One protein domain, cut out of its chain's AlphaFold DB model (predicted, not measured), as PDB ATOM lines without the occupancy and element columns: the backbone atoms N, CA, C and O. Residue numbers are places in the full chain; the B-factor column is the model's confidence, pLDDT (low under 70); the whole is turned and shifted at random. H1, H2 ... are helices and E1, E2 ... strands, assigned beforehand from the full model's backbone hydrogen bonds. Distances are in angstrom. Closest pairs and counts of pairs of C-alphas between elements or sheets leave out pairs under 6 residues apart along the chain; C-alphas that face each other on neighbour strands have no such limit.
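This is residues 2 to 130 of the 978 residues of the protein "Peptidase_S8 domain-containing protein" of candidate division WOR-3 bacterium (UniProt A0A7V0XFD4). A strongly twisted slab of four antiparallel strands, with H4 lying along one of its faces and the short H5 grazing it, makes one lobe. Beyond the sheet, H2 and H3 make a small corner of helices, where residues 56 to 61 stick out, and H1 lies separately from both. The printed part has 129 residues, with five named helices and four named strands in the order H1 E1 H2 H3 H4 E2 E3 H5 E4; the sheet runs E2 E3 E1 E4, and the class is mixed, helices and strands. The whole is only just compact, close to loose, with a radius of gyration of the C-alphas of 16.4 A and spans of 47 by 38 by 24 A.

In the sheet, E1 is residues 30 to 36, 18.7 A long, E2 is residues 95 to 100, 15.1 A, E3 is residues 105 to 110, 14.4 A, and E4 is residues 124 to 129, 14.2 A, ending at C-alpha 129 at (7.710, 36.809, -58.137). H4 is residues 83 to 91, 12.1 A, and H5 is residues 115 to 118, 5.1 A. H2, the longest helix, is residues 44 to 57, 19.9 A, and H3 is residues 60 to 67, 10.5 A. H1, residues 2 to 12, is 15.2 A long and begins at C-alpha 2 at (-18.731, 47.225, -35.563).

E2 and E3 form a hairpin, with N 97 and O 107 2.8 A apart. E3 and E1 are antiparallel at 150 degrees, with N 32 and O 108 2.8 A apart. E1 and E4 are antiparallel at 153 degrees, with N 33 and O 128 2.8 A apart. E3, H5 and E4 make a split strand-helix-strand unit, two strands running the same way with E1 between them, and its crossover is right-handed. H4 is on the sheet at a height of 8.7 A, over E3 and only just not over E1, on which 2 of its 9 C-alphas fall; it runs along the strands, at 7 degrees to E3 on the local plane. The closest C-alphas of H4 and E3 are those of Ile 86 and Ala 106, 6.9 A apart. H5 only grazes the sheet, with residues 115 to 118. H2 and H3 are close but not clearly touching, with the closest C-alphas, those of Glu 55 and Arg 63, 6.9 A apart, at a steep tilt of 40 degrees, opposite ways. H1, H2 and H3 are not on the sheet, and H1 is apart from H2. In H1, H2, H3 and H4 every O i to N i+4 pair is within hydrogen-bond range; H5 is too short for such a pair.

The two C-alphas farthest apart, those of Arg 68 and Gly 113, are 47.8 A apart. The printed part has no cut. The links H1 to E1 and H3 to H4 are long, with 17 and 15 residues. The mean pLDDT of the printed part is 70.5, and 56 residues are under 70, among them residues 2 to 18, 21 to 31 and 109 to 117.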
ATOM      1  N   ASN A   2     -19.597  48.213 -36.242       31.95
ATOM      2  CA  ASN A   2     -18.731  47.225 -35.563       31.95
ATOM      3  C   ASN A   2     -17.657  46.566 -36.460       31.95
ATOM      4  O   ASN A   2     -16.553  46.323 -35.995       31.95
ATOM      5  N   VAL A   3     -17.932  46.351 -37.755       37.97
ATOM      6  CA  VAL A   3     -16.936  45.826 -38.719       37.97
ATOM      7  C   VAL A   3     -15.811  46.833 -38.992       37.97
ATOM      8  O   VAL A   3     -14.655  46.443 -39.072       37.97
ATOM      9  N   LEU A   4     -16.129  48.134 -39.080       37.34
ATOM     10  CA  LEU A   4     -15.122  49.186 -39.266       37.34
ATOM     11  C   LEU A   4     -14.262  49.373 -38.009       37.34
ATOM     12  O   LEU A   4     -13.054  49.509 -38.128       37.34
ATOM     13  N   LEU A   5     -14.868  49.330 -36.817       37.94
ATOM     14  CA  LEU A   5     -14.143  49.407 -35.542       37.94
ATOM     15  C   LEU A   5     -13.194  48.212 -35.348       37.94
ATOM     16  O   LEU A   5     -12.051  48.411 -34.946       37.94
ATOM     17  N   GLY A   6     -13.625  46.997 -35.710       41.09
ATOM     18  CA  GLY A   6     -12.773  45.803 -35.698       41.09
ATOM     19  C   GLY A   6     -11.620  45.871 -36.706       41.09
ATOM     20  O   GLY A   6     -10.487  45.552 -36.359       41.09
ATOM     21  N   LEU A   7     -11.866  46.361 -37.930       46.81
ATOM     22  CA  LEU A   7     -10.802  46.556 -38.925       46.81
ATOM     23  C   LEU A   7      -9.797  47.635 -38.491       46.81
ATOM     24  O   LEU A   7      -8.597  47.469 -38.686       46.81
ATOM     25  N   CYS A   8     -10.274  48.727 -37.884       43.62
ATOM     26  CA  CYS A   8      -9.421  49.786 -37.344       43.62
ATOM     27  C   CYS A   8      -8.532  49.284 -36.200       43.62
ATOM     28  O   CYS A   8      -7.367  49.670 -36.144       43.62
ATOM     29  N   PHE A   9      -9.045  48.405 -35.331       50.88
ATOM     30  CA  PHE A   9      -8.244  47.751 -34.296       50.88
ATOM     31  C   PHE A   9      -7.161  46.848 -34.904       50.88
ATOM     32  O   PHE A   9      -5.987  46.996 -34.577       50.88
ATOM     33  N   LEU A  10      -7.525  45.979 -35.855       46.94
ATOM     34  CA  LEU A  10      -6.580  45.069 -36.514       46.94
ATOM     35  C   LEU A  10      -5.482  45.809 -37.297       46.94
ATOM     36  O   LEU A  10      -4.326  45.389 -37.292       46.94
ATOM     37  N   LEU A  11      -5.828  46.935 -37.931       50.00
ATOM     38  CA  LEU A  11      -4.873  47.825 -38.599       50.00
ATOM     39  C   LEU A  11      -3.954  48.540 -37.596       50.00
ATOM     40  O   LEU A  11      -2.759  48.665 -37.855       50.00
ATOM     41  N   ALA A  12      -4.486  48.994 -36.457       36.94
ATOM     42  CA  ALA A  12      -3.706  49.668 -35.416       36.94
ATOM     43  C   ALA A  12      -2.757  48.713 -34.669       36.94
ATOM     44  O   ALA A  12      -1.662  49.123 -34.291       36.94
ATOM     45  N   ALA A  13      -3.149  47.446 -34.508       42.56
ATOM     46  CA  ALA A  13      -2.354  46.396 -33.872       42.56
ATOM     47  C   ALA A  13      -1.368  45.693 -34.832       42.56
ATOM     48  O   ALA A  13      -0.620  44.817 -34.409       42.56
ATOM     49  N   GLY A  14      -1.362  46.036 -36.128       52.94
ATOM     50  CA  GLY A  14      -0.512  45.377 -37.133       52.94
ATOM     51  C   GLY A  14      -0.911  43.927 -37.456       52.94
ATOM     52  O   GLY A  14      -0.160  43.226 -38.131       52.94
ATOM     53  N   LEU A  15      -2.094  43.497 -37.007       56.16
ATOM     54  CA  LEU A  15      -2.664  42.153 -37.178       56.16
ATOM     55  C   LEU A  15      -3.300  41.937 -38.558       56.16
ATOM     56  O   LEU A  15      -3.615  40.808 -38.927       56.16
ATOM     57  N   TYR A  16      -3.508  43.017 -39.312       60.16
ATOM     58  CA  TYR A  16      -4.102  42.985 -40.643       60.16
ATOM     59  C   TYR A  16      -3.368  43.922 -41.602       60.16
ATOM     60  O   TYR A  16      -3.168  45.106 -41.320       60.16
ATOM     61  N   ARG A  17      -3.008  43.400 -42.774       67.56
ATOM     62  CA  ARG A  17      -2.469  44.158 -43.907       67.56
ATOM     63  C   ARG A  17      -3.519  44.202 -45.007       67.56
ATOM     64  O   ARG A  17      -3.894  43.163 -45.535       67.56
ATOM     65  N   ALA A  18      -3.973  45.396 -45.382       59.72
ATOM     66  CA  ALA A  18      -4.950  45.544 -46.460       59.72
ATOM     67  C   ALA A  18      -4.391  45.014 -47.800       59.72
ATOM     68  O   ALA A  18      -3.199  45.208 -48.060       59.72
ATOM     69  N   PRO A  19      -5.207  44.371 -48.656       71.19
ATOM     70  CA  PRO A  19      -4.791  43.963 -49.994       71.19
ATOM     71  C   PRO A  19      -4.205  45.127 -50.795       71.19
ATOM     72  O   PRO A  19      -4.791  46.210 -50.851       71.19
ATOM     73  N   LEU A  20      -3.048  44.903 -51.417       70.12
ATOM     74  CA  LEU A  20      -2.466  45.849 -52.360       70.12
ATOM     75  C   LEU A  20      -3.125  45.701 -53.740       70.12
ATOM     76  O   LEU A  20      -3.599  44.613 -54.083       70.12
ATOM     77  N   PRO A  21      -3.142  46.775 -54.556       61.62
ATOM     78  CA  PRO A  21      -3.539  46.675 -55.954       61.62
ATOM     79  C   PRO A  21      -2.724  45.598 -56.674       61.62
ATOM     80  O   PRO A  21      -1.550  45.395 -56.359       61.62
ATOM     81  N   ALA A  22      -3.344  44.926 -57.645       60.44
ATOM     82  CA  ALA A  22      -2.646  43.943 -58.461       60.44
ATOM     83  C   ALA A  22      -1.429  44.583 -59.143       60.44
ATOM     84  O   ALA A  22      -1.557  45.660 -59.727       60.44
ATOM     85  N   ASP A  23      -0.271  43.923 -59.071       61.28
ATOM     86  CA  ASP A  23       0.921  44.375 -59.784       61.28
ATOM     87  C   ASP A  23       0.785  43.981 -61.266       61.28
ATOM     88  O   ASP A  23       0.765  42.786 -61.577       61.28
ATOM     89  N   PRO A  24       0.666  44.945 -62.200       54.00
ATOM     90  CA  PRO A  24       0.530  44.643 -63.623       54.00
ATOM     91  C   PRO A  24       1.779  43.969 -64.218       54.00
ATOM     92  O   PRO A  24       1.697  43.444 -65.326       54.00
ATOM     93  N   ALA A  25       2.917  43.975 -63.513       54.00
ATOM     94  CA  ALA A  25       4.158  43.326 -63.930       54.00
ATOM     95  C   ALA A  25       4.308  41.878 -63.425       54.00
ATOM     96  O   ALA A  25       5.341  41.249 -63.676       54.00
ATOM     97  N   LEU A  26       3.313  41.323 -62.717       60.97
ATOM     98  CA  LEU A  26       3.364  39.926 -62.293       60.97
ATOM     99  C   LEU A  26       3.438  38.997 -63.510       60.97
ATOM    100  O   LEU A  26       2.574  39.054 -64.385       60.97
ATOM    101  N   PRO A  27       4.448  38.113 -63.574       54.50
ATOM    102  CA  PRO A  27       4.562  37.176 -64.665       54.50
ATOM    103  C   PRO A  27       3.407  36.182 -64.579       54.50
ATOM    104  O   PRO A  27       3.130  35.618 -63.518       54.50
ATOM    105  N   ASP A  28       2.777  35.914 -65.722       57.06
ATOM    106  CA  ASP A  28       1.662  34.970 -65.799       57.06
ATOM    107  C   ASP A  28       2.056  33.567 -65.321       57.06
ATOM    108  O   ASP A  28       1.208  32.823 -64.845       57.06
ATOM    109  N   THR A  29       3.345  33.220 -65.397       53.66
ATOM    110  CA  THR A  29       3.921  31.921 -65.019       53.66
ATOM    111  C   THR A  29       5.055  32.116 -64.017       53.66
ATOM    112  O   THR A  29       5.782  33.111 -64.082       53.66
ATOM    113  N   GLY A  30       5.337  31.127 -63.168       60.62
ATOM    114  CA  GLY A  30       6.602  31.094 -62.425       60.62
ATOM    115  C   GLY A  30       6.484  30.581 -61.017       60.62
ATOM    116  O   GLY A  30       5.662  29.725 -60.733       60.62
ATOM    117  N   ILE A  31       7.350  31.069 -60.142       68.56
ATOM    118  CA  ILE A  31       7.249  30.832 -58.710       68.56
ATOM    119  C   ILE A  31       6.988  32.192 -58.078       68.56
ATOM    120  O   ILE A  31       7.601  33.176 -58.488       68.56
ATOM    121  N   VAL A  32       6.053  32.264 -57.141       73.50
ATOM    122  CA  VAL A  32       5.720  33.490 -56.415       73.50
ATOM    123  C   VAL A  32       5.637  33.209 -54.926       73.50
ATOM    124  O   VAL A  32       5.212  32.132 -54.516       73.50
ATOM    125  N   TRP A  33       5.966  34.209 -54.124       80.44
ATOM    126  CA  TRP A  33       5.517  34.298 -52.745       80.44
ATOM    127  C   TRP A  33       4.140  34.957 -52.709       80.44
ATOM    128  O   TRP A  33       3.955  36.058 -53.231       80.44
ATOM    129  N   VAL A  34       3.173  34.280 -52.091       87.50
ATOM    130  CA  VAL A  34       1.855  34.844 -51.785       87.50
ATOM    131  C   VAL A  34       1.859  35.251 -50.322       87.50
ATOM    132  O   VAL A  34       1.935  34.397 -49.442       87.50
ATOM    133  N   TYR A  35       1.792  36.556 -50.081       85.06
ATOM    134  CA  TYR A  35       1.729  37.145 -48.748       85.06
ATOM    135  C   TYR A  35       0.274  37.307 -48.339       85.06
ATOM    136  O   TYR A  35      -0.541  37.816 -49.119       85.06
ATOM    137  N   PHE A  36      -0.050  36.908 -47.116       87.94
ATOM    138  CA  PHE A  36      -1.411  36.935 -46.604       87.94
ATOM    139  C   PHE A  36      -1.683  38.182 -45.761       87.94
ATOM    140  O   PHE A  36      -0.783  38.786 -45.174       87.94
ATOM    141  N   THR A  37      -2.948  38.588 -45.740       82.38
ATOM    142  CA  THR A  37      -3.422  39.783 -45.021       82.38
ATOM    143  C   THR A  37      -3.351  39.635 -43.501       82.38
ATOM    144  O   THR A  37      -3.034  40.605 -42.822       82.38
ATOM    145  N   ASP A  38      -3.590  38.436 -42.972       82.69
ATOM    146  CA  ASP A  38      -3.608  38.117 -41.539       82.69
ATOM    147  C   ASP A  38      -3.304  36.621 -41.312       82.69
ATOM    148  O   ASP A  38      -2.977  35.901 -42.263       82.69
ATOM    149  N   LYS A  39      -3.409  36.153 -40.060       80.00
ATOM    150  CA  LYS A  39      -3.309  34.732 -39.663       80.00
ATOM    151  C   LYS A  39      -4.596  34.169 -39.044       80.00
ATOM    152  O   LYS A  39      -4.585  33.106 -38.431       80.00
ATOM    153  N   GLY A  40      -5.724  34.855 -39.222       73.94
ATOM    154  CA  GLY A  40      -7.020  34.466 -38.658       73.94
ATOM    155  C   GLY A  40      -7.274  34.910 -37.213       73.94
ATOM    156  O   GLY A  40      -8.314  34.547 -36.674       73.94
ATOM    157  N   ILE A  41      -6.376  35.705 -36.619       71.38
ATOM    158  CA  ILE A  41      -6.544  36.322 -35.296       71.38
ATOM    159  C   ILE A  41      -7.386  37.596 -35.422       71.38
ATOM    160  O   ILE A  41      -7.110  38.448 -36.267       71.38
ATOM    161  N   ARG A  42      -8.424  37.724 -34.594       69.06
ATOM    162  CA  ARG A  42      -9.413  38.812 -34.644       69.06
ATOM    163  C   ARG A  42      -9.403  39.703 -33.406       69.06
ATOM    164  O   ARG A  42      -9.972  40.793 -33.465       69.06
ATOM    165  N   THR A  43      -8.784  39.268 -32.307       69.12
ATOM    166  CA  THR A  43      -8.738  40.017 -31.039       69.12
ATOM    167  C   THR A  43      -7.361  39.959 -30.369       69.12
ATOM    168  O   THR A  43      -6.570  39.060 -30.642       69.12
ATOM    169  N   GLU A  44      -7.086  40.907 -29.467       71.44
ATOM    170  CA  GLU A  44      -5.866  40.918 -28.638       71.44
ATOM    171  C   GLU A  44      -5.779  39.679 -27.746       71.44
ATOM    172  O   GLU A  44      -4.751  39.023 -27.702       71.44
ATOM    173  N   ALA A  45      -6.898  39.275 -27.138       70.56
ATOM    174  CA  ALA A  45      -6.950  38.094 -26.282       70.56
ATOM    175  C   ALA A  45      -6.607  36.792 -27.032       70.56
ATOM    176  O   ALA A  45      -5.973  35.902 -26.468       70.56
ATOM    177  N   GLU A  46      -7.009  36.670 -28.303       73.69
ATOM    178  CA  GLU A  46      -6.619  35.540 -29.157       73.69
ATOM    179  C   GLU A  46      -5.118  35.563 -29.480       73.69
ATOM    180  O   GLU A  46      -4.482  34.507 -29.469       73.69
ATOM    181  N   LEU A  47      -4.547  36.747 -29.743       77.94
ATOM    182  CA  LEU A  47      -3.104  36.906 -29.944       77.94
ATOM    183  C   LEU A  47      -2.335  36.527 -28.673       77.94
ATOM    184  O   LEU A  47      -1.416  35.718 -28.751       77.94
ATOM    185  N   ASP A  48      -2.735  37.063 -27.521       76.38
ATOM    186  CA  ASP A  48      -2.083  36.831 -26.232       76.38
ATOM    187  C   ASP A  48      -2.124  35.352 -25.841       76.38
ATOM    188  O   ASP A  48      -1.115  34.787 -25.417       76.38
ATOM    189  N   ALA A  49      -3.268  34.689 -26.036       75.12
ATOM    190  CA  ALA A  49      -3.406  33.261 -25.768       75.12
ATOM    191  C   ALA A  49      -2.498  32.418 -26.678       75.12
ATOM    192  O   ALA A  49      -1.843  31.483 -26.210       75.12
ATOM    193  N   ALA A  50      -2.428  32.755 -27.970       75.50
ATOM    194  CA  ALA A  50      -1.571  32.052 -28.919       75.50
ATOM    195  C   ALA A  50      -0.076  32.302 -28.641       75.50
ATOM    196  O   ALA A  50       0.720  31.362 -28.673       75.50
ATOM    197  N   ALA A  51       0.302  33.539 -28.311       79.25
ATOM    198  CA  ALA A  51       1.661  33.910 -27.927       79.25
ATOM    199  C   ALA A  51       2.101  33.200 -26.636       79.25
ATOM    200  O   ALA A  51       3.193  32.635 -26.592       79.25
ATOM    201  N   ALA A  52       1.234  33.140 -25.620       79.19
ATOM    202  CA  ALA A  52       1.504  32.417 -24.379       79.19
ATOM    203  C   ALA A  52       1.669  30.905 -24.608       79.19
ATOM    204  O   ALA A  52       2.539  30.277 -24.002       79.19
ATOM    205  N   ALA A  53       0.875  30.314 -25.507       77.38
ATOM    206  CA  ALA A  53       1.018  28.908 -25.880       77.38
ATOM    207  C   ALA A  53       2.362  28.631 -26.577       77.38
ATOM    208  O   ALA A  53       3.014  27.632 -26.267       77.38
ATOM    209  N   LEU A  54       2.803  29.523 -27.475       81.31
ATOM    210  CA  LEU A  54       4.128  29.430 -28.097       81.31
ATOM    211  C   LEU A  54       5.251  29.577 -27.071       81.31
ATOM    212  O   LEU A  54       6.206  28.806 -27.107       81.31
ATOM    213  N   GLU A  55       5.127  30.522 -26.139       84.44
ATOM    214  CA  GLU A  55       6.118  30.704 -25.081       84.44
ATOM    215  C   GLU A  55       6.228  29.463 -24.190       84.44
ATOM    216  O   GLU A  55       7.336  29.028 -23.886       84.44
ATOM    217  N   LEU A  56       5.100  28.850 -23.820       80.44
ATOM    218  CA  LEU A  56       5.087  27.629 -23.013       80.44
ATOM    219  C   LEU A  56       5.730  26.438 -23.745       80.44
ATOM    220  O   LEU A  56       6.395  25.619 -23.112       80.44
ATOM    221  N   ALA A  57       5.543  26.348 -25.064       78.50
ATOM    222  CA  ALA A  57       6.101  25.283 -25.895       78.50
ATOM    223  C   ALA A  57       7.591  25.482 -26.239       78.50
ATOM    224  O   ALA A  57       8.260  24.529 -26.639       78.50
ATOM    225  N   ALA A  58       8.120  26.700 -26.110       81.88
ATOM    226  CA  ALA A  58       9.472  27.029 -26.545       81.88
ATOM    227  C   ALA A  58      10.568  26.515 -25.592       81.88
ATOM    228  O   ALA A  58      10.382  26.563 -24.372       81.88
ATOM    229  N   PRO A  59      11.749  26.110 -26.108       85.88
ATOM    230  CA  PRO A  59      12.909  25.772 -25.282       85.88
ATOM    231  C   PRO A  59      13.363  26.932 -24.388       85.88
ATOM    232  O   PRO A  59      13.201  28.107 -24.732       85.88
ATOM    233  N   THR A  60      13.972  26.609 -23.244       86.56
ATOM    234  CA  THR A  60      14.413  27.603 -22.251       86.56
ATOM    235  C   THR A  60      15.355  28.642 -22.850       86.56
ATOM    236  O   THR A  60      15.170  29.833 -22.624       86.56
ATOM    237  N   GLU A  61      16.300  28.211 -23.677       86.00
ATOM    238  CA  GLU A  61      17.311  29.064 -24.299       86.00
ATOM    239  C   GLU A  61      16.678  30.086 -25.253       86.00
ATOM    240  O   GLU A  61      17.060  31.256 -25.265       86.00
ATOM    241  N   VAL A  62      15.638  29.681 -25.993       90.25
ATOM    242  CA  VAL A  62      14.875  30.577 -26.880       90.25
ATOM    243  C   VAL A  62      14.145  31.641 -26.063       90.25
ATOM    244  O   VAL A  62      14.204  32.829 -26.396       90.25
ATOM    245  N   ARG A  63      13.486  31.235 -24.966       88.69
ATOM    246  CA  ARG A  63      12.780  32.164 -24.070       88.69
ATOM    247  C   ARG A  63      13.744  33.161 -23.435       88.69
ATOM    248  O   ARG A  63      13.450  34.352 -23.400       88.69
ATOM    249  N   GLU A  64      14.889  32.695 -22.944       85.94
ATOM    250  CA  GLU A  64      15.897  33.547 -22.313       85.94
ATOM    251  C   GLU A  64      16.510  34.549 -23.289       85.94
ATOM    252  O   GLU A  64      16.590  35.732 -22.960       85.94
ATOM    253  N   ARG A  65      16.883  34.107 -24.498       91.06
ATOM    254  CA  ARG A  65      17.379  34.996 -25.558       91.06
ATOM    255  C   ARG A  65      16.360  36.094 -25.855       91.06
ATOM    256  O   ARG A  65      16.687  37.271 -25.756       91.06
ATOM    257  N   ARG A  66      15.102  35.721 -26.126       89.19
ATOM    258  CA  ARG A  66      14.029  36.681 -26.443       89.19
ATOM    259  C   ARG A  66      13.736  37.654 -25.297       89.19
ATOM    260  O   ARG A  66      13.435  38.810 -25.561       89.19
ATOM    261  N   ARG A  67      13.854  37.235 -24.030       87.19
ATOM    262  CA  ARG A  67      13.628  38.104 -22.854       87.19
ATOM    263  C   ARG A  67      14.638  39.245 -22.716       87.19
ATOM    264  O   ARG A  67      14.322  40.227 -22.051       87.19
ATOM    265  N   ARG A  68      15.826  39.120 -23.314       83.69
ATOM    266  CA  ARG A  68      16.892  40.141 -23.271       83.69
ATOM    267  C   ARG A  68      16.704  41.231 -24.330       83.69
ATOM    268  O   ARG A  68      17.326  42.286 -24.239       83.69
ATOM    269  N   GLU A  69      15.865  40.985 -25.331       83.81
ATOM    270  CA  GLU A  69      15.677  41.896 -26.456       83.81
ATOM    271  C   GLU A  69      14.726  43.051 -26.126       83.81
ATOM    272  O   GLU A  69      13.856  42.956 -25.262       83.81
ATOM    273  N   ALA A  70      14.852  44.153 -26.873       68.50
ATOM    274  CA  ALA A  70      14.027  45.350 -26.685       68.50
ATOM    275  C   ALA A  70      12.517  45.098 -26.878       68.50
ATOM    276  O   ALA A  70      11.690  45.888 -26.420       68.50
ATOM    277  N   ARG A  71      12.157  44.014 -27.576       68.88
ATOM    278  CA  ARG A  71      10.785  43.525 -27.753       68.88
ATOM    279  C   ARG A  71      10.708  42.066 -27.293       68.88
ATOM    280  O   ARG A  71      10.845  41.172 -28.127       68.88
ATOM    281  N   PRO A  72      10.542  41.816 -25.986       71.81
ATOM    282  CA  PRO A  72      10.499  40.459 -25.467       71.81
ATOM    283  C   PRO A  72       9.180  39.762 -25.819       71.81
ATOM    284  O   PRO A  72       8.129  40.399 -25.866       71.81
ATOM    285  N   GLY A  73       9.238  38.441 -26.004       78.62
ATOM    286  CA  GLY A  73       8.062  37.580 -26.168       78.62
ATOM    287  C   GLY A  73       7.825  37.067 -27.591       78.62
ATOM    288  O   GLY A  73       8.747  36.980 -28.410       78.62
ATOM    289  N   TYR A  74       6.580  36.662 -27.836       81.56
ATOM    290  CA  TYR A  74       6.085  36.138 -29.108       81.56
ATOM    291  C   TYR A  74       5.033  37.086 -29.666       81.56
ATOM    292  O   TYR A  74       4.198  37.592 -28.918       81.56
ATOM    293  N   ASP A  75       5.072  37.315 -30.974       79.12
ATOM    294  CA  ASP A  75       4.139  38.208 -31.650       79.12
ATOM    295  C   ASP A  75       3.401  37.512 -32.800       79.12
ATOM    296  O   ASP A  75       3.505  36.302 -33.027       79.12
ATOM    297  N   HIS A  76       2.617  38.295 -33.538       77.88
ATOM    298  CA  HIS A  76       1.858  37.805 -34.679       77.88
ATOM    299  C   HIS A  76       2.740  37.105 -35.729       77.88
ATOM    300  O   HIS A  76       2.298  36.131 -36.345       77.88
ATOM    301  N   ASP A  77       3.982  37.540 -35.944       80.44
ATOM    302  CA  ASP A  77       4.867  36.950 -36.951       80.44
ATOM    303  C   ASP A  77       5.343  35.546 -36.531       80.44
ATOM    304  O   ASP A  77       5.642  34.722 -37.395       80.44
ATOM    305  N   ASP A  78       5.315  35.212 -35.236       80.56
ATOM    306  CA  ASP A  78       5.657  33.875 -34.730       80.56
ATOM    307  C   ASP A  78       4.545  32.827 -34.896       80.56
ATOM    308  O   ASP A  78       4.836  31.627 -34.877       80.56
ATOM    309  N   LEU A  79       3.295  33.262 -35.079       81.69
ATOM    310  CA  LEU A  79       2.135  32.378 -35.241       81.69
ATOM    311  C   LEU A  79       2.174  31.612 -36.577       81.69
ATOM    312  O   LEU A  79       2.665  32.147 -37.570       81.69
ATOM    313  N   PRO A  80       1.614  30.398 -36.683       79.19
ATOM    314  CA  PRO A  80       1.532  29.697 -37.964       79.19
ATOM    315  C   PRO A  80       0.687  30.471 -38.989       79.19
ATOM    316  O   PRO A  80      -0.277  31.155 -38.646       79.19
ATOM    317  N   VAL A  81       1.033  30.344 -40.273       79.88
ATOM    318  CA  VAL A  81       0.201  30.869 -41.367       79.88
ATOM    319  C   VAL A  81      -1.146  30.151 -41.374       79.88
ATOM    320  O   VAL A  81      -1.217  28.941 -41.154       79.88
ATOM    321  N   ARG A  82      -2.227  30.877 -41.680       77.88
ATOM    322  CA  ARG A  82      -3.562  30.279 -41.765       77.88
ATOM    323  C   ARG A  82      -3.630  29.245 -42.892       77.88
ATOM    324  O   ARG A  82      -3.661  29.583 -44.075       77.88
ATOM    325  N   GLU A  83      -3.744  27.978 -42.507       69.75
ATOM    326  CA  GLU A  83      -3.774  26.821 -43.412       69.75
ATOM    327  C   GLU A  83      -4.891  26.912 -44.470       69.75
ATOM    328  O   GLU A  83      -4.715  26.499 -45.615       69.75
ATOM    329  N   GLU A  84      -6.038  27.505 -44.131       66.56
ATOM    330  CA  GLU A  84      -7.132  27.732 -45.082       66.56
ATOM    331  C   GLU A  84      -6.724  28.653 -46.244       66.56
ATOM    332  O   GLU A  84      -7.132  28.418 -47.385       66.56
ATOM    333  N   TYR A  85      -5.897  29.675 -45.992       82.12
ATOM    334  CA  TYR A  85      -5.409  30.572 -47.041       82.12
ATOM    335  C   TYR A  85      -4.483  29.828 -47.995       82.12
ATOM    336  O   TYR A  85      -4.699  29.868 -49.206       82.12
ATOM    337  N   ILE A  86      -3.526  29.071 -47.448       75.62
ATOM    338  CA  ILE A  86      -2.614  28.220 -48.224       75.62
ATOM    339  C   ILE A  86      -3.420  27.258 -49.098       75.62
ATOM    340  O   ILE A  86      -3.252  27.250 -50.315       75.62
ATOM    341  N   ARG A  87      -4.366  26.519 -48.511       63.94
ATOM    342  CA  ARG A  87      -5.215  25.584 -49.260       63.94
ATOM    343  C   ARG A  87      -6.058  26.279 -50.312       63.94
ATOM    344  O   ARG A  87      -6.262  25.729 -51.386       63.94
ATOM    345  N   THR A  88      -6.547  27.487 -50.042       67.06
ATOM    346  CA  THR A  88      -7.320  28.241 -51.032       67.06
ATOM    347  C   THR A  88      -6.474  28.679 -52.218       67.06
ATOM    348  O   THR A  88      -6.958  28.654 -53.347       67.06
ATOM    349  N   VAL A  89      -5.209  29.017 -51.987       72.12
ATOM    350  CA  VAL A  89      -4.252  29.246 -53.071       72.12
ATOM    351  C   VAL A  89      -3.986  27.942 -53.835       72.12
ATOM    352  O   VAL A  89      -4.076  27.933 -55.061       72.12
ATOM    353  N   GLU A  90      -3.764  26.817 -53.148       64.00
ATOM    354  CA  GLU A  90      -3.583  25.503 -53.795       64.00
ATOM    355  C   GLU A  90      -4.807  25.069 -54.621       64.00
ATOM    356  O   GLU A  90      -4.668  24.452 -55.679       64.00
ATOM    357  N   ARG A  91      -6.015  25.455 -54.191       60.44
ATOM    358  CA  ARG A  91      -7.284  25.230 -54.905       60.44
ATOM    359  C   ARG A  91      -7.326  25.889 -56.286       60.44
ATOM    360  O   ARG A  91      -8.004  25.376 -57.174       60.44
ATOM    361  N   LEU A  92      -6.565  26.963 -56.502       59.78
ATOM    362  CA  LEU A  92      -6.402  27.601 -57.814       59.78
ATOM    363  C   LEU A  92      -5.383  26.873 -58.721       59.78
ATOM    364  O   LEU A  92      -5.037  27.380 -59.786       59.78
ATOM    365  N   GLY A  93      -4.889  25.697 -58.317       53.75
ATOM    366  CA  GLY A  93      -3.909  24.904 -59.069       53.75
ATOM    367  C   GLY A  93      -2.450  25.274 -58.785       53.75
ATOM    368  O   GLY A  93      -1.543  24.739 -59.427       53.75
ATOM    369  N   LEU A  94      -2.202  26.175 -57.828       67.38
ATOM    370  CA  LEU A  94      -0.857  26.538 -57.398       67.38
ATOM    371  C   LEU A  94      -0.231  25.433 -56.542       67.38
ATOM    372  O   LEU A  94      -0.874  24.840 -55.682       67.38
ATOM    373  N   ARG A  95       1.065  25.177 -56.733       56.47
ATOM    374  CA  ARG A  95       1.785  24.143 -55.970       56.47
ATOM    375  C   ARG A  95       2.638  24.774 -54.882       56.47
ATOM    376  O   ARG A  95       3.642  25.401 -55.217       56.47
ATOM    377  N   ARG A  96       2.304  24.528 -53.612       68.31
ATOM    378  CA  ARG A  96       3.121  24.946 -52.462       68.31
ATOM    379  C   ARG A  96       4.534  24.359 -52.545       68.31
ATOM    380  O   ARG A  96       4.673  23.165 -52.856       68.31
ATOM    381  N   ARG A  97       5.540  25.199 -52.284       66.12
ATOM    382  CA  ARG A  97       6.961  24.846 -52.117       66.12
ATOM    383  C   ARG A  97       7.371  25.004 -50.654       66.12
ATOM    384  O   ARG A  97       7.714  24.005 -50.040       66.12
ATOM    385  N   ALA A  98       7.240  26.209 -50.100       68.69
ATOM    386  CA  ALA A  98       7.559  26.517 -48.709       68.69
ATOM    387  C   ALA A  98       6.479  27.391 -48.057       68.69
ATOM    388  O   ALA A  98       5.649  28.005 -48.730       68.69
ATOM    389  N   VAL A  99       6.489  27.426 -46.729       79.94
ATOM    390  CA  VAL A  99       5.654  28.302 -45.900       79.94
ATOM    391  C   VAL A  99       6.588  28.970 -44.909       79.94
ATOM    392  O   VAL A  99       7.398  28.281 -44.302       79.94
ATOM    393  N   SER A 100       6.469  30.283 -44.741       82.81
ATOM    394  CA  SER A 100       7.181  31.005 -43.690       82.81
ATOM    395  C   SER A 100       6.171  31.669 -42.775       82.81
ATOM    396  O   SER A 100       5.345  32.484 -43.211       82.81
ATOM    397  N   ARG A 101       6.254  31.324 -41.487       86.00
ATOM    398  CA  ARG A 101       5.442  31.975 -40.457       86.00
ATOM    399  C   ARG A 101       5.839  33.440 -40.331       86.00
ATOM    400  O   ARG A 101       4.956  34.296 -40.313       86.00
ATOM    401  N   TRP A 102       7.133  33.742 -40.382       85.19
ATOM    402  CA  TRP A 102       7.642  35.105 -40.236       85.19
ATOM    403  C   TRP A 102       7.224  36.029 -41.377       85.19
ATOM    404  O   TRP A 102       6.856  37.176 -41.141       85.19
ATOM    405  N   LEU A 103       7.213  35.535 -42.615       82.50
ATOM    406  CA  LEU A 103       6.771  36.334 -43.762       82.50
ATOM    407  C   LEU A 103       5.241  36.441 -43.871       82.50
ATOM    408  O   LEU A 103       4.744  37.203 -44.703       82.50
ATOM    409  N   ASN A 104       4.495  35.681 -43.061       86.75
ATOM    410  CA  ASN A 104       3.072  35.403 -43.251       86.75
ATOM    411  C   ASN A 104       2.749  35.051 -44.712       86.75
ATOM    412  O   ASN A 104       1.884  35.660 -45.352       86.75
ATOM    413  N   ALA A 105       3.520  34.121 -45.269       84.56
ATOM    414  CA  ALA A 105       3.501  33.852 -46.694       84.56
ATOM    415  C   ALA A 105       3.782  32.384 -46.991       84.56
ATOM    416  O   ALA A 105       4.358  31.649 -46.186       84.56
ATOM    417  N   ALA A 106       3.398  31.966 -48.188       83.44
ATOM    418  CA  ALA A 106       3.809  30.688 -48.743       83.44
ATOM    419  C   ALA A 106       4.274  30.877 -50.188       83.44
ATOM    420  O   ALA A 106       3.719  31.697 -50.928       83.44
ATOM    421  N   SER A 107       5.316  30.146 -50.575       75.56
ATOM    422  CA  SER A 107       5.824  30.142 -51.938       75.56
ATOM    423  C   SER A 107       5.110  29.072 -52.750       75.56
ATOM    424  O   SER A 107       4.889  27.938 -52.310       75.56
ATOM    425  N   PHE A 108       4.720  29.441 -53.961       73.69
ATOM    426  CA  PHE A 108       3.960  28.593 -54.856       73.69
ATOM    427  C   PHE A 108       4.507  28.658 -56.268       73.69
ATOM    428  O   PHE A 108       4.874  29.721 -56.760       73.69
ATOM    429  N   ARG A 109       4.466  27.531 -56.977       65.69
ATOM    430  CA  ARG A 109       4.567  27.549 -58.438       65.69
ATOM    431  C   ARG A 109       3.225  28.001 -59.018       65.69
ATOM    432  O   ARG A 109       2.222  27.314 -58.821       65.69
ATOM    433  N   VAL A 110       3.237  29.143 -59.703       65.38
ATOM    434  CA  VAL A 110       2.109  29.762 -60.404       65.38
ATOM    435  C   VAL A 110       1.988  29.200 -61.810       65.38
ATOM    436  O   VAL A 110       2.933  29.302 -62.606       65.38
ATOM    437  N   PRO A 111       0.818  28.654 -62.137       55.41
ATOM    438  CA  PRO A 111       0.503  28.293 -63.499       55.41
ATOM    439  C   PRO A 111       0.071  29.506 -64.379       55.41
ATOM    440  O   PRO A 111      -0.629  30.386 -63.873       55.41
ATOM    441  N   PRO A 112       0.448  29.564 -65.678       56.75
ATOM    442  CA  PRO A 112       0.105  30.636 -66.637       56.75
ATOM    443  C   PRO A 112      -1.321  31.261 -66.621       56.75
ATOM    444  O   PRO A 112      -2.273  30.699 -67.139       56.75
ATOM    445  N   GLY A 113      -1.514  32.485 -66.126       57.66
ATOM    446  CA  GLY A 113      -2.812  33.197 -66.239       57.66
ATOM    447  C   GLY A 113      -3.766  33.032 -65.042       57.66
ATOM    448  O   GLY A 113      -4.897  33.524 -65.058       57.66
ATOM    449  N   ILE A 114      -3.301  32.408 -63.954       64.56
ATOM    450  CA  ILE A 114      -3.997  32.402 -62.653       64.56
ATOM    451  C   ILE A 114      -3.606  33.608 -61.777       64.56
ATOM    452  O   ILE A 114      -4.325  33.928 -60.829       64.56
ATOM    453  N   ALA A 115      -2.532  34.337 -62.108       63.81
ATOM    454  CA  ALA A 115      -2.034  35.468 -61.313       63.81
ATOM    455  C   ALA A 115      -3.125  36.519 -61.004       63.81
ATOM    456  O   ALA A 115      -3.290  36.936 -59.855       63.81
ATOM    457  N   THR A 116      -3.959  36.859 -61.991       64.06
ATOM    458  CA  THR A 116      -5.077  37.807 -61.833       64.06
ATOM    459  C   THR A 116      -6.184  37.288 -60.908       64.06
ATOM    460  O   THR A 116      -6.828  38.074 -60.216       64.06
ATOM    461  N   HIS A 117      -6.415  35.971 -60.863       67.50
ATOM    462  CA  HIS A 117      -7.380  35.351 -59.946       67.50
ATOM    463  C   HIS A 117      -6.837  35.290 -58.518       67.50
ATOM    464  O   HIS A 117      -7.575  35.544 -57.568       67.50
ATOM    465  N   LEU A 118      -5.539  35.018 -58.376       73.81
ATOM    466  CA  LEU A 118      -4.848  34.968 -57.092       73.81
ATOM    467  C   LEU A 118      -4.922  36.317 -56.361       73.81
ATOM    468  O   LEU A 118      -5.203  36.349 -55.166       73.81
ATOM    469  N   HIS A 119      -4.784  37.428 -57.091       73.00
ATOM    470  CA  HIS A 119      -4.922  38.782 -56.541       73.00
ATOM    471  C   HIS A 119      -6.327  39.136 -56.045       73.00
ATOM    472  O   HIS A 119      -6.475  40.050 -55.239       73.00
ATOM    473  N   ARG A 120      -7.368  38.449 -56.532       73.00
ATOM    474  CA  ARG A 120      -8.765  38.724 -56.154       73.00
ATOM    475  C   ARG A 120      -9.179  38.031 -54.860       73.00
ATOM    476  O   ARG A 120     -10.282  38.273 -54.374       73.00
ATOM    477  N   LEU A 121      -8.336  37.153 -54.317       78.25
ATOM    478  CA  LEU A 121      -8.616  36.503 -53.047       78.25
ATOM    479  C   LEU A 121      -8.542  37.544 -51.917       78.25
ATOM    480  O   LEU A 121      -7.518  38.209 -51.772       78.25
ATOM    481  N   PRO A 122      -9.586  37.674 -51.078       77.56
ATOM    482  CA  PRO A 122      -9.697  38.771 -50.110       77.56
ATOM    483  C   PRO A 122      -8.630  38.730 -49.011       77.56
ATOM    484  O   PRO A 122      -8.389  39.736 -48.351       77.56
ATOM    485  N   PHE A 123      -8.000  37.570 -48.814       83.38
ATOM    486  CA  PHE A 123      -6.953  37.351 -47.824       83.38
ATOM    487  C   PHE A 123      -5.533  37.400 -48.410       83.38
ATOM    488  O   PHE A 123      -4.568  37.201 -47.669       83.38
ATOM    489  N   VAL A 124      -5.380  37.657 -49.714       84.62
ATOM    490  CA  VAL A 124      -4.072  37.869 -50.348       84.62
ATOM    491  C   VAL A 124      -3.704  39.344 -50.223       84.62
ATOM    492  O   VAL A 124      -4.370  40.216 -50.773       84.62
ATOM    493  N   HIS A 125      -2.634  39.620 -49.479       81.38
ATOM    494  CA  HIS A 125      -2.099  40.969 -49.316       81.38
ATOM    495  C   HIS A 125      -1.326  41.402 -50.560       81.38
ATOM    496  O   HIS A 125      -1.575  42.469 -51.114       81.38
ATOM    497  N   SER A 126      -0.378  40.572 -50.999       79.88
ATOM    498  CA  SER A 126       0.446  40.843 -52.177       79.88
ATOM    499  C   SER A 126       1.014  39.550 -52.748       79.88
ATOM    500  O   SER A 126       1.161  38.562 -52.027       79.88
ATOM    501  N   ILE A 127       1.373  39.572 -54.025       79.94
ATOM    502  CA  ILE A 127       2.055  38.469 -54.695       79.94
ATOM    503  C   ILE A 127       3.371  39.030 -55.214       79.94
ATOM    504  O   ILE A 127       3.380  40.082 -55.848       79.94
ATOM    505  N   ARG A 128       4.479  38.347 -54.933       73.44
ATOM    506  CA  ARG A 128       5.796  38.737 -55.442       73.44
ATOM    507  C   ARG A 128       6.407  37.586 -56.225       73.44
ATOM    508  O   ARG A 128       6.436  36.476 -55.693       73.44
ATOM    509  N   PRO A 129       6.914  37.809 -57.446       65.12
ATOM    510  CA  PRO A 129       7.710  36.809 -58.137       65.12
ATOM    511  C   PRO A 129       8.904  36.404 -57.276       65.12
ATOM    512  O   PRO A 129       9.591  37.259 -56.724       65.12
ATOM    513  N   VAL A 130       9.172  35.106 -57.198       63.38
ATOM    514  CA  VAL A 130      10.520  34.633 -56.893       63.38
ATOM    515  C   VAL A 130      11.362  35.019 -58.102       63.38
ATOM    516  O   VAL A 130      10.984  34.710 -59.241       63.38
TER     517      VAL A 130